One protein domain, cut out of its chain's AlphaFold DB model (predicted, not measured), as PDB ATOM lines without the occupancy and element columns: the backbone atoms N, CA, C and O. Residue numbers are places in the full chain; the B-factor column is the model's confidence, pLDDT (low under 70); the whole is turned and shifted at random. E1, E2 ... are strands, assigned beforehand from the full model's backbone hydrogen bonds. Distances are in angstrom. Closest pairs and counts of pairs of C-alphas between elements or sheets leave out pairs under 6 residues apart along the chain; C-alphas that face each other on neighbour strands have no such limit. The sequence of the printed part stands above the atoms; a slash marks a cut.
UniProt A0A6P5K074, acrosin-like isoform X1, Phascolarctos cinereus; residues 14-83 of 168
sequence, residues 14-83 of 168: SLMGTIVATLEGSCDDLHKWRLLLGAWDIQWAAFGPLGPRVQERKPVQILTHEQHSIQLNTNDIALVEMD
ATOM      1  N   SER A  14       0.616   1.579  26.400       43.03
ATOM      2  CA  SER A  14      -0.496   1.731  25.464       43.03
ATOM      3  C   SER A  14      -1.757   1.931  26.291       43.03
ATOM      4  O   SER A  14      -2.110   1.059  27.075       43.03
ATOM      5  N   LEU A  15      -2.365   3.114  26.131       47.09
ATOM      6  CA  LEU A  15      -3.721   3.532  26.515       47.09
ATOM      7  C   LEU A  15      -4.415   2.728  27.637       47.09
ATOM      8  O   LEU A  15      -4.748   1.561  27.485       47.09
ATOM      9  N   MET A  16      -4.800   3.435  28.707       59.94
ATOM     10  CA  MET A  16      -5.816   2.986  29.678       59.94
ATOM     11  C   MET A  16      -5.408   1.861  30.643       59.94
ATOM     12  O   MET A  16      -6.262   1.110  31.098       59.94
ATOM     13  N   GLY A  17      -4.134   1.781  31.034       69.50
ATOM     14  CA  GLY A  17      -3.716   0.901  32.134       69.50
ATOM     15  C   GLY A  17      -2.952  -0.353  31.718       69.50
ATOM     16  O   GLY A  17      -2.800  -1.247  32.539       69.50
ATOM     17  N   THR A  18      -2.449  -0.409  30.483       80.19
ATOM     18  CA  THR A  18      -1.688  -1.559  29.978       80.19
ATOM     19  C   THR A  18      -0.258  -1.169  29.590       80.19
ATOM     20  O   THR A  18      -0.018  -0.094  29.029       80.19
ATOM     21  N   ILE A  19       0.699  -2.051  29.878       81.56
ATOM     22  CA  ILE A  19       2.110  -1.937  29.483       81.56
ATOM     23  C   ILE A  19       2.460  -3.087  28.534       81.56
ATOM     24  O   ILE A  19       2.035  -4.214  28.756       81.56
ATOM     25  N   VAL A  20       3.250  -2.827  27.496       79.44
ATOM     26  CA  VAL A  20       3.861  -3.866  26.661       79.44
ATOM     27  C   VAL A  20       5.173  -4.314  27.300       79.44
ATOM     28  O   VAL A  20       6.001  -3.489  27.694       79.44
ATOM     29  N   ALA A  21       5.367  -5.622  27.393       77.25
ATOM     30  CA  ALA A  21       6.575  -6.234  27.924       77.25
ATOM     31  C   ALA A  21       7.047  -7.369  27.013       77.25
ATOM     32  O   ALA A  21       6.244  -7.998  26.325       77.25
ATOM     33  N   THR A  22       8.344  -7.645  27.040       75.50
ATOM     34  CA  THR A  22       8.897  -8.934  26.613       75.50
ATOM     35  C   THR A  22       8.898  -9.888  27.804       75.50
ATOM     36  O   THR A  22       8.922  -9.447  28.958       75.50
ATOM     37  N   LEU A  23       8.840 -11.188  27.552       71.00
ATOM     38  CA  LEU A  23       8.793 -12.226  28.570       71.00
ATOM     39  C   LEU A  23      10.152 -12.912  28.668       71.00
ATOM     40  O   LEU A  23      10.507 -13.759  27.853       71.00
ATOM     41  N   GLU A  24      10.898 -12.594  29.722       62.97
ATOM     42  CA  GLU A  24      12.153 -13.275  30.028       62.97
ATOM     43  C   GLU A  24      11.980 -14.151  31.280       62.97
ATOM     44  O   GLU A  24      11.828 -13.654  32.396       62.97
ATOM     45  N   GLY A  25      12.001 -15.476  31.105       59.94
ATOM     46  CA  GLY A  25      11.890 -16.443  32.203       59.94
ATOM     47  C   GLY A  25      10.453 -16.752  32.659       59.94
ATOM     48  O   GLY A  25       9.500 -16.641  31.896       59.94
ATOM     49  N   SER A  26      10.309 -17.229  33.903       52.44
ATOM     50  CA  SER A  26       9.016 -17.587  34.513       52.44
ATOM     51  C   SER A  26       8.398 -16.354  35.188       52.44
ATOM     52  O   SER A  26       8.901 -15.858  36.200       52.44
ATOM     53  N   CYS A  27       7.296 -15.858  34.623       59.19
ATOM     54  CA  CYS A  27       6.490 -14.751  35.154       59.19
ATOM     55  C   CYS A  27       5.361 -15.251  36.081       59.19
ATOM     56  O   CYS A  27       4.281 -14.666  36.116       59.19
ATOM     57  N   ASP A  28       5.583 -16.344  36.819       58.50
ATOM     58  CA  ASP A  28       4.481 -17.126  37.403       58.50
ATOM     59  C   ASP A  28       3.870 -16.523  38.683       58.50
ATOM     60  O   ASP A  28       2.781 -16.922  39.090       58.50
ATOM     61  N   ASP A  29       4.535 -15.558  39.331       70.75
ATOM     62  CA  ASP A  29       4.048 -14.956  40.580       70.75
ATOM     63  C   ASP A  29       4.004 -13.430  40.511       70.75
ATOM     64  O   ASP A  29       4.926 -12.739  40.953       70.75
ATOM     65  N   LEU A  30       2.892 -12.912  39.984       73.75
ATOM     66  CA  LEU A  30       2.589 -11.483  39.870       73.75
ATOM     67  C   LEU A  30       2.675 -10.720  41.196       73.75
ATOM     68  O   LEU A  30       2.959  -9.524  41.191       73.75
ATOM     69  N   HIS A  31       2.498 -11.383  42.344       74.38
ATOM     70  CA  HIS A  31       2.545 -10.715  43.647       74.38
ATOM     71  C   HIS A  31       3.937 -10.200  44.022       74.38
ATOM     72  O   HIS A  31       4.061  -9.361  44.916       74.38
ATOM     73  N   LYS A  32       4.984 -10.680  43.346       75.00
ATOM     74  CA  LYS A  32       6.363 -10.213  43.535       75.00
ATOM     75  C   LYS A  32       6.708  -8.989  42.687       75.00
ATOM     76  O   LYS A  32       7.774  -8.407  42.878       75.00
ATOM     77  N   TRP A  33       5.830  -8.604  41.766       78.19
ATOM     78  CA  TRP A  33       6.104  -7.572  40.776       78.19
ATOM     79  C   TRP A  33       5.546  -6.218  41.196       78.19
ATOM     80  O   TRP A  33       4.483  -6.105  41.807       78.19
ATOM     81  N   ARG A  34       6.289  -5.175  40.832       82.12
ATOM     82  CA  ARG A  34       5.932  -3.771  41.034       82.12
ATOM     83  C   ARG A  34       6.213  -3.037  39.737       82.12
ATOM     84  O   ARG A  34       7.297  -3.174  39.177       82.12
ATOM     85  N   LEU A  35       5.246  -2.262  39.273       84.25
ATOM     86  CA  LEU A  35       5.385  -1.427  38.089       84.25
ATOM     87  C   LEU A  35       5.667  -0.004  38.563       84.25
ATOM     88  O   LEU A  35       4.859   0.579  39.286       84.25
ATOM     89  N   LEU A  36       6.829   0.535  38.200       86.38
ATOM     90  CA  LEU A  36       7.283   1.859  38.624       86.38
ATOM     91  C   LEU A  36       7.299   2.793  37.418       86.38
ATOM     92  O   LEU A  36       8.138   2.654  36.531       86.38
ATOM     93  N   LEU A  37       6.372   3.746  37.383       86.44
ATOM     94  CA  LEU A  37       6.245   4.707  36.294       86.44
ATOM     95  C   LEU A  37       6.866   6.048  36.694       86.44
ATOM     96  O   LEU A  37       6.701   6.500  37.828       86.44
ATOM     97  N   GLY A  38       7.590   6.676  35.764       84.56
ATOM     98  CA  GLY A  38       8.301   7.937  36.010       84.56
ATOM     99  C   GLY A  38       9.571   7.787  36.853       84.56
ATOM    100  O   GLY A  38      10.101   8.773  37.366       84.56
ATOM    101  N   ALA A  39      10.062   6.557  37.030       83.12
ATOM    102  CA  ALA A  39      11.334   6.315  37.692       83.12
ATOM    103  C   ALA A  39      12.492   6.801  36.810       83.12
ATOM    104  O   ALA A  39      12.543   6.513  35.619       83.12
ATOM    105  N   TRP A  40      13.429   7.526  37.415       80.12
ATOM    106  CA  TRP A  40      14.721   7.872  36.812       80.12
ATOM    107  C   TRP A  40      15.846   7.053  37.446       80.12
ATOM    108  O   TRP A  40      16.694   6.498  36.755       80.12
ATOM    109  N   ASP A  41      15.798   6.936  38.773       78.38
ATOM    110  CA  ASP A  41      16.695   6.123  39.582       78.38
ATOM    111  C   ASP A  41      15.891   4.980  40.227       78.38
ATOM    112  O   ASP A  41      14.791   5.209  40.723       78.38
ATOM    113  N   ILE A  42      16.395   3.750  40.184       72.75
ATOM    114  CA  ILE A  42      15.766   2.558  40.767       72.75
ATOM    115  C   ILE A  42      16.513   2.023  41.995       72.75
ATOM    116  O   ILE A  42      15.984   1.148  42.684       72.75
ATOM    117  N   GLN A  43      17.699   2.553  42.338       63.28
ATOM    118  CA  GLN A  43      18.405   2.169  43.573       63.28
ATOM    119  C   GLN A  43      17.578   2.485  44.821       63.28
ATOM    120  O   GLN A  43      17.693   1.780  45.823       63.28
ATOM    121  N   TRP A  44      16.698   3.486  44.755       55.00
ATOM    122  CA  TRP A  44      15.804   3.815  45.861       55.00
ATOM    123  C   TRP A  44      14.515   2.978  45.884       55.00
ATOM    124  O   TRP A  44      13.878   2.895  46.929       55.00
ATOM    125  N   ALA A  45      14.154   2.279  44.803       54.66
ATOM    126  CA  ALA A  45      12.928   1.480  44.755       54.66
ATOM    127  C   ALA A  45      13.059   0.080  45.384       54.66
ATOM    128  O   ALA A  45      12.049  -0.510  45.776       54.66
ATOM    129  N   ALA A  46      14.283  -0.449  45.506       55.09
ATOM    130  CA  ALA A  46      14.538  -1.780  46.063       55.09
ATOM    131  C   ALA A  46      14.557  -1.817  47.606       55.09
ATOM    132  O   ALA A  46      14.253  -2.858  48.184       55.09
ATOM    133  N   PHE A  47      14.882  -0.702  48.279       56.56
ATOM    134  CA  PHE A  47      15.042  -0.659  49.746       56.56
ATOM    135  C   PHE A  47      14.609   0.664  50.417       56.56
ATOM    136  O   PHE A  47      14.762   0.796  51.631       56.56
ATOM    137  N   GLY A  48      14.084   1.644  49.670       58.66
ATOM    138  CA  GLY A  48      13.748   2.982  50.174       58.66
ATOM    139  C   GLY A  48      12.340   3.465  49.800       58.66
ATOM    140  O   GLY A  48      11.634   2.809  49.029       58.66
ATOM    141  N   PRO A  49      11.894   4.601  50.375       61.81
ATOM    142  CA  PRO A  49      10.630   5.228  50.003       61.81
ATOM    143  C   PRO A  49      10.681   5.675  48.549       61.81
ATOM    144  O   PRO A  49      11.735   6.102  48.065       61.81
ATOM    145  N   LEU A  50       9.537   5.594  47.861       73.31
ATOM    146  CA  LEU A  50       9.528   5.984  46.470       73.31
ATOM    147  C   LEU A  50       9.769   7.499  46.301       73.31
ATOM    148  O   LEU A  50       9.250   8.296  47.080       73.31
ATOM    149  N   GLY A  51      10.544   7.906  45.293       75.56
ATOM    150  CA  GLY A  51      10.688   9.296  44.884       75.56
ATOM    151  C   GLY A  51       9.312   9.927  44.649       75.56
ATOM    152  O   GLY A  51       8.411   9.261  44.140       75.56
ATOM    153  N   PRO A  52       9.126  11.213  44.989       78.88
ATOM    154  CA  PRO A  52       7.799  11.814  45.161       78.88
ATOM    155  C   PRO A  52       6.951  11.867  43.884       78.88
ATOM    156  O   PRO A  52       5.747  12.085  43.967       78.88
ATOM    157  N   ARG A  53       7.573  11.691  42.712       83.62
ATOM    158  CA  ARG A  53       6.909  11.709  41.401       83.62
ATOM    159  C   ARG A  53       6.686  10.319  40.806       83.62
ATOM    160  O   ARG A  53       6.096  10.209  39.740       83.62
ATOM    161  N   VAL A  54       7.162   9.259  41.456       86.38
ATOM    162  CA  VAL A  54       7.007   7.907  40.916       86.38
ATOM    163  C   VAL A  54       5.664   7.337  41.291       86.38
ATOM    164  O   VAL A  54       5.251   7.342  42.450       86.38
ATOM    165  N   GLN A  55       5.006   6.797  40.279       87.75
ATOM    166  CA  GLN A  55       3.728   6.143  40.428       87.75
ATOM    167  C   GLN A  55       3.953   4.630  40.474       87.75
ATOM    168  O   GLN A  55       4.482   4.051  39.529       87.75
ATOM    169  N   GLU A  56       3.552   3.982  41.568       87.31
ATOM    170  CA  GLU A  56       3.580   2.519  41.690       87.31
ATOM    171  C   GLU A  56       2.240   1.910  41.272       87.31
ATOM    172  O   GLU A  56       1.177   2.420  41.640       87.31
ATOM    173  N   ARG A  57       2.294   0.819  40.508       88.81
ATOM    174  CA  ARG A  57       1.156  -0.027  40.132       88.81
ATOM    175  C   ARG A  57       1.477  -1.491  40.379       88.81
ATOM    176  O   ARG A  57       2.646  -1.882  40.450       88.81
ATOM    177  N   LYS A  58       0.433  -2.304  40.478       88.62
ATOM    178  CA  LYS A  58       0.547  -3.759  40.554       88.62
ATOM    179  C   LYS A  58       0.046  -4.379  39.257       88.62
ATOM    180  O   LYS A  58      -0.982  -3.939  38.747       88.62
ATOM    181  N   PRO A  59       0.734  -5.398  38.725       87.50
ATOM    182  CA  PRO A  59       0.189  -6.162  37.620       87.50
ATOM    183  C   PRO A  59      -0.979  -7.019  38.118       87.50
ATOM    184  O   PRO A  59      -0.857  -7.738  39.111       87.50
ATOM    185  N   VAL A  60      -2.109  -6.938  37.426       90.06
ATOM    186  CA  VAL A  60      -3.298  -7.766  37.672       90.06
ATOM    187  C   VAL A  60      -3.320  -8.960  36.734       90.06
ATOM    188  O   VAL A  60      -3.696 -10.058  37.141       90.06
ATOM    189  N   GLN A  61      -2.890  -8.758  35.490       87.62
ATOM    190  CA  GLN A  61      -2.938  -9.781  34.458       87.62
ATOM    191  C   GLN A  61      -1.785  -9.617  33.468       87.62
ATOM    192  O   GLN A  61      -1.412  -8.499  33.121       87.62
ATOM    193  N   ILE A  62      -1.241 -10.743  33.002       85.69
ATOM    194  CA  ILE A  62      -0.344 -10.804  31.843       85.69
ATOM    195  C   ILE A  62      -1.083 -11.537  30.725       85.69
ATOM    196  O   ILE A  62      -1.517 -12.676  30.894       85.69
ATOM    197  N   LEU A  63      -1.223 -10.870  29.589       88.00
ATOM    198  CA  LEU A  63      -1.780 -11.392  28.350       88.00
ATOM    199  C   LEU A  63      -0.625 -11.637  27.378       88.00
ATOM    200  O   LEU A  63      -0.161 -10.729  26.686       88.00
ATOM    201  N   THR A  64      -0.133 -12.868  27.360       88.00
ATOM    202  CA  THR A  64       0.935 -13.300  26.453       88.00
ATOM    203  C   THR A  64       0.406 -13.473  25.032       88.00
ATOM    204  O   THR A  64      -0.727 -13.917  24.846       88.00
ATOM    205  N   HIS A  65       1.229 -13.173  24.023       89.19
ATOM    206  CA  HIS A  65       0.880 -13.462  22.634       89.19
ATOM    207  C   HIS A  65       0.519 -14.948  22.450       89.19
ATOM    208  O   HIS A  65       1.258 -15.834  22.873       89.19
ATOM    209  N   GLU A  66      -0.595 -15.232  21.774       92.56
ATOM    210  CA  GLU A  66      -1.161 -16.587  21.620       92.56
ATOM    211  C   GLU A  66      -0.185 -17.578  20.968       92.56
ATOM    212  O   GLU A  66      -0.218 -18.778  21.225       92.56
ATOM    213  N   GLN A  67       0.699 -17.055  20.118       92.69
ATOM    214  CA  GLN A  67       1.735 -17.810  19.409       92.69
ATOM    215  C   GLN A  67       3.137 -17.633  20.019       92.69
ATOM    216  O   GLN A  67       4.132 -17.854  19.329       92.69
ATOM    217  N   HIS A  68       3.244 -17.167  21.264       88.19
ATOM    218  CA  HIS A  68       4.526 -17.074  21.960       88.19
ATOM    219  C   HIS A  68       5.138 -18.467  22.153       88.19
ATOM    220  O   HIS A  68       4.475 -19.396  22.618       88.19
ATOM    221  N   SER A  69       6.420 -18.610  21.822       86.19
ATOM    222  CA  SER A  69       7.169 -19.841  22.070       86.19
ATOM    223  C   SER A  69       8.540 -19.527  22.642       86.19
ATOM    224  O   SER A  69       9.412 -19.032  21.926       86.19
ATOM    225  N   ILE A  70       8.737 -19.907  23.907       81.94
ATOM    226  CA  ILE A  70      10.019 -19.805  24.620       81.94
ATOM    227  C   ILE A  70      11.096 -20.635  23.909       81.94
ATOM    228  O   ILE A  70      12.233 -20.202  23.778       81.94
ATOM    229  N   GLN A  71      10.741 -21.827  23.413       84.31
ATOM    230  CA  GLN A  71      11.697 -22.723  22.750       84.31
ATOM    231  C   GLN A  71      12.217 -22.154  21.427       84.31
ATOM    232  O   GLN A  71      13.369 -22.385  21.073       84.31
ATOM    233  N   LEU A  72      11.362 -21.438  20.692       85.56
ATOM    234  CA  LEU A  72      11.698 -20.869  19.385       85.56
ATOM    235  C   LEU A  72      12.092 -19.390  19.463       85.56
ATOM    236  O   LEU A  72      12.470 -18.815  18.444       85.56
ATOM    237  N   ASN A  73      11.978 -18.780  20.646       83.38
ATOM    238  CA  ASN A  73      12.138 -17.348  20.874       83.38
ATOM    239  C   ASN A  73      11.288 -16.496  19.908       83.38
ATOM    240  O   ASN A  73      11.762 -15.537  19.301       83.38
ATOM    241  N   THR A  74      10.031 -16.907  19.704       88.06
ATOM    242  CA  THR A  74       9.104 -16.266  18.750       88.06
ATOM    243  C   THR A  74       7.971 -15.561  19.468       88.06
ATOM    244  O   THR A  74       7.460 -16.066  20.469       88.06
ATOM    245  N   ASN A  75       7.546 -14.427  18.900       88.25
ATOM    246  CA  ASN A  75       6.453 -13.596  19.410       88.25
ATOM    247  C   ASN A  75       6.637 -13.243  20.892       88.25
ATOM    248  O   ASN A  75       5.708 -13.368  21.688       88.25
ATOM    249  N   ASP A  76       7.862 -12.847  21.240       84.50
ATOM    250  CA  ASP A  76       8.250 -12.399  22.575       84.50
ATOM    251  C   ASP A  76       7.641 -11.020  22.872       84.50
ATOM    252  O   ASP A  76       8.274  -9.973  22.739       84.50
ATOM    253  N   ILE A  77       6.341 -11.025  23.159       85.81
ATOM    254  CA  ILE A  77       5.546  -9.847  23.484       85.81
ATOM    255  C   ILE A  77       4.353 -10.248  24.357       85.81
ATOM    256  O   ILE A  77       3.692 -11.269  24.135       85.81
ATOM    257  N   ALA A  78       4.055  -9.418  25.346       86.19
ATOM    258  CA  ALA A  78       2.909  -9.548  26.228       86.19
ATOM    259  C   ALA A  78       2.355  -8.176  26.611       86.19
ATOM    260  O   ALA A  78       3.063  -7.166  26.599       86.19
ATOM    261  N   LEU A  79       1.079  -8.154  26.982       87.56
ATOM    262  CA  LEU A  79       0.431  -7.010  27.607       87.56
ATOM    263  C   LEU A  79       0.299  -7.261  29.109       87.56
ATOM    264  O   LEU A  79      -0.087  -8.346  29.529       87.56
ATOM    265  N   VAL A  80       0.607  -6.255  29.916       86.69
ATOM    266  CA  VAL A  80       0.506  -6.287  31.374       86.69
ATOM    267  C   VAL A  80      -0.547  -5.279  31.801       86.69
ATOM    268  O   VAL A  80      -0.343  -4.073  31.651       86.69
ATOM    269  N   GLU A  81      -1.662  -5.765  32.330       88.44
ATOM    270  CA  GLU A  81      -2.727  -4.923  32.869       88.44
ATOM    271  C   GLU A  81      -2.399  -4.502  34.301       88.44
ATOM    272  O   GLU A  81      -2.007  -5.320  35.139       88.44
ATOM    273  N   MET A  82      -2.564  -3.215  34.580       88.88
ATOM    274  CA  MET A  82      -2.344  -2.614  35.891       88.88
ATOM    275  C   MET A  82      -3.623  -2.622  36.731       88.88
ATOM    276  O   MET A  82      -4.732  -2.593  36.204       88.88
ATOM    277  N   ASP A  83      -3.464  -2.580  38.052       91.81
ATOM    278  CA  ASP A  83      -4.556  -2.462  39.025       91.81
ATOM    279  C   ASP A  83      -5.397  -1.192  38.862       91.81
ATOM    280  O   ASP A  83      -6.611  -1.214  39.075       91.81
TER     281      ASP A  83
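AT A GLANCE: This is residues 14 to 83 of the 168 residues of the protein "acrosin-like isoform X1" of Phascolarctos cinereus (UniProt A0A6P5K074). There is little regular structure: a small sheet, E1, E5 and E4, is continued by the hairpin E2 and E3 where E3 runs on into E4, and long loops, residues 22 to 34, 38 to 54 and 65 to 77, hang from it. The 70 printed residues have no named helix and five strands, E1 to E5, holding 21 residues, under half; the class is all strand. Both sheets, E1 - E5 - E4 and E2 - E3, are antiparallel. The whole is loose, radius of gyration of the C-alphas 13.8 A, spanning 40 by 25 by 21 A.

IN THESE COORDINATES: E1, residues 18 to 21, begins at C-alpha 18 (-1.688, -1.559, 29.978). E2 is residues 35 to 37 and E3 55 to 57. E4, 59 to 64, measures 13.3 A; E5, 78 to 82, 13.0 A, ending at (-2.344, -2.614, 35.891).

HOW THE PARTS SIT: E5 is antiparallel to E1, N 19 to O 80 2.9 A, and forms a hairpin with E4, N 63 to O 79 2.8 A. In the hairpin E2 and E3, N 35 to O 57 is 2.9 A. E3 runs on into E4 at 66 degrees.

THE WHOLE: The farthest C-alphas, of Pro 52 and Leu 72, are 41.8 A apart. The printed part has no cut. Links E1 to E2, E2 to E3 and E4 to E5 are long. Residues 14 to 17, 24 to 28 and 43 to 49 have pLDDT under 70.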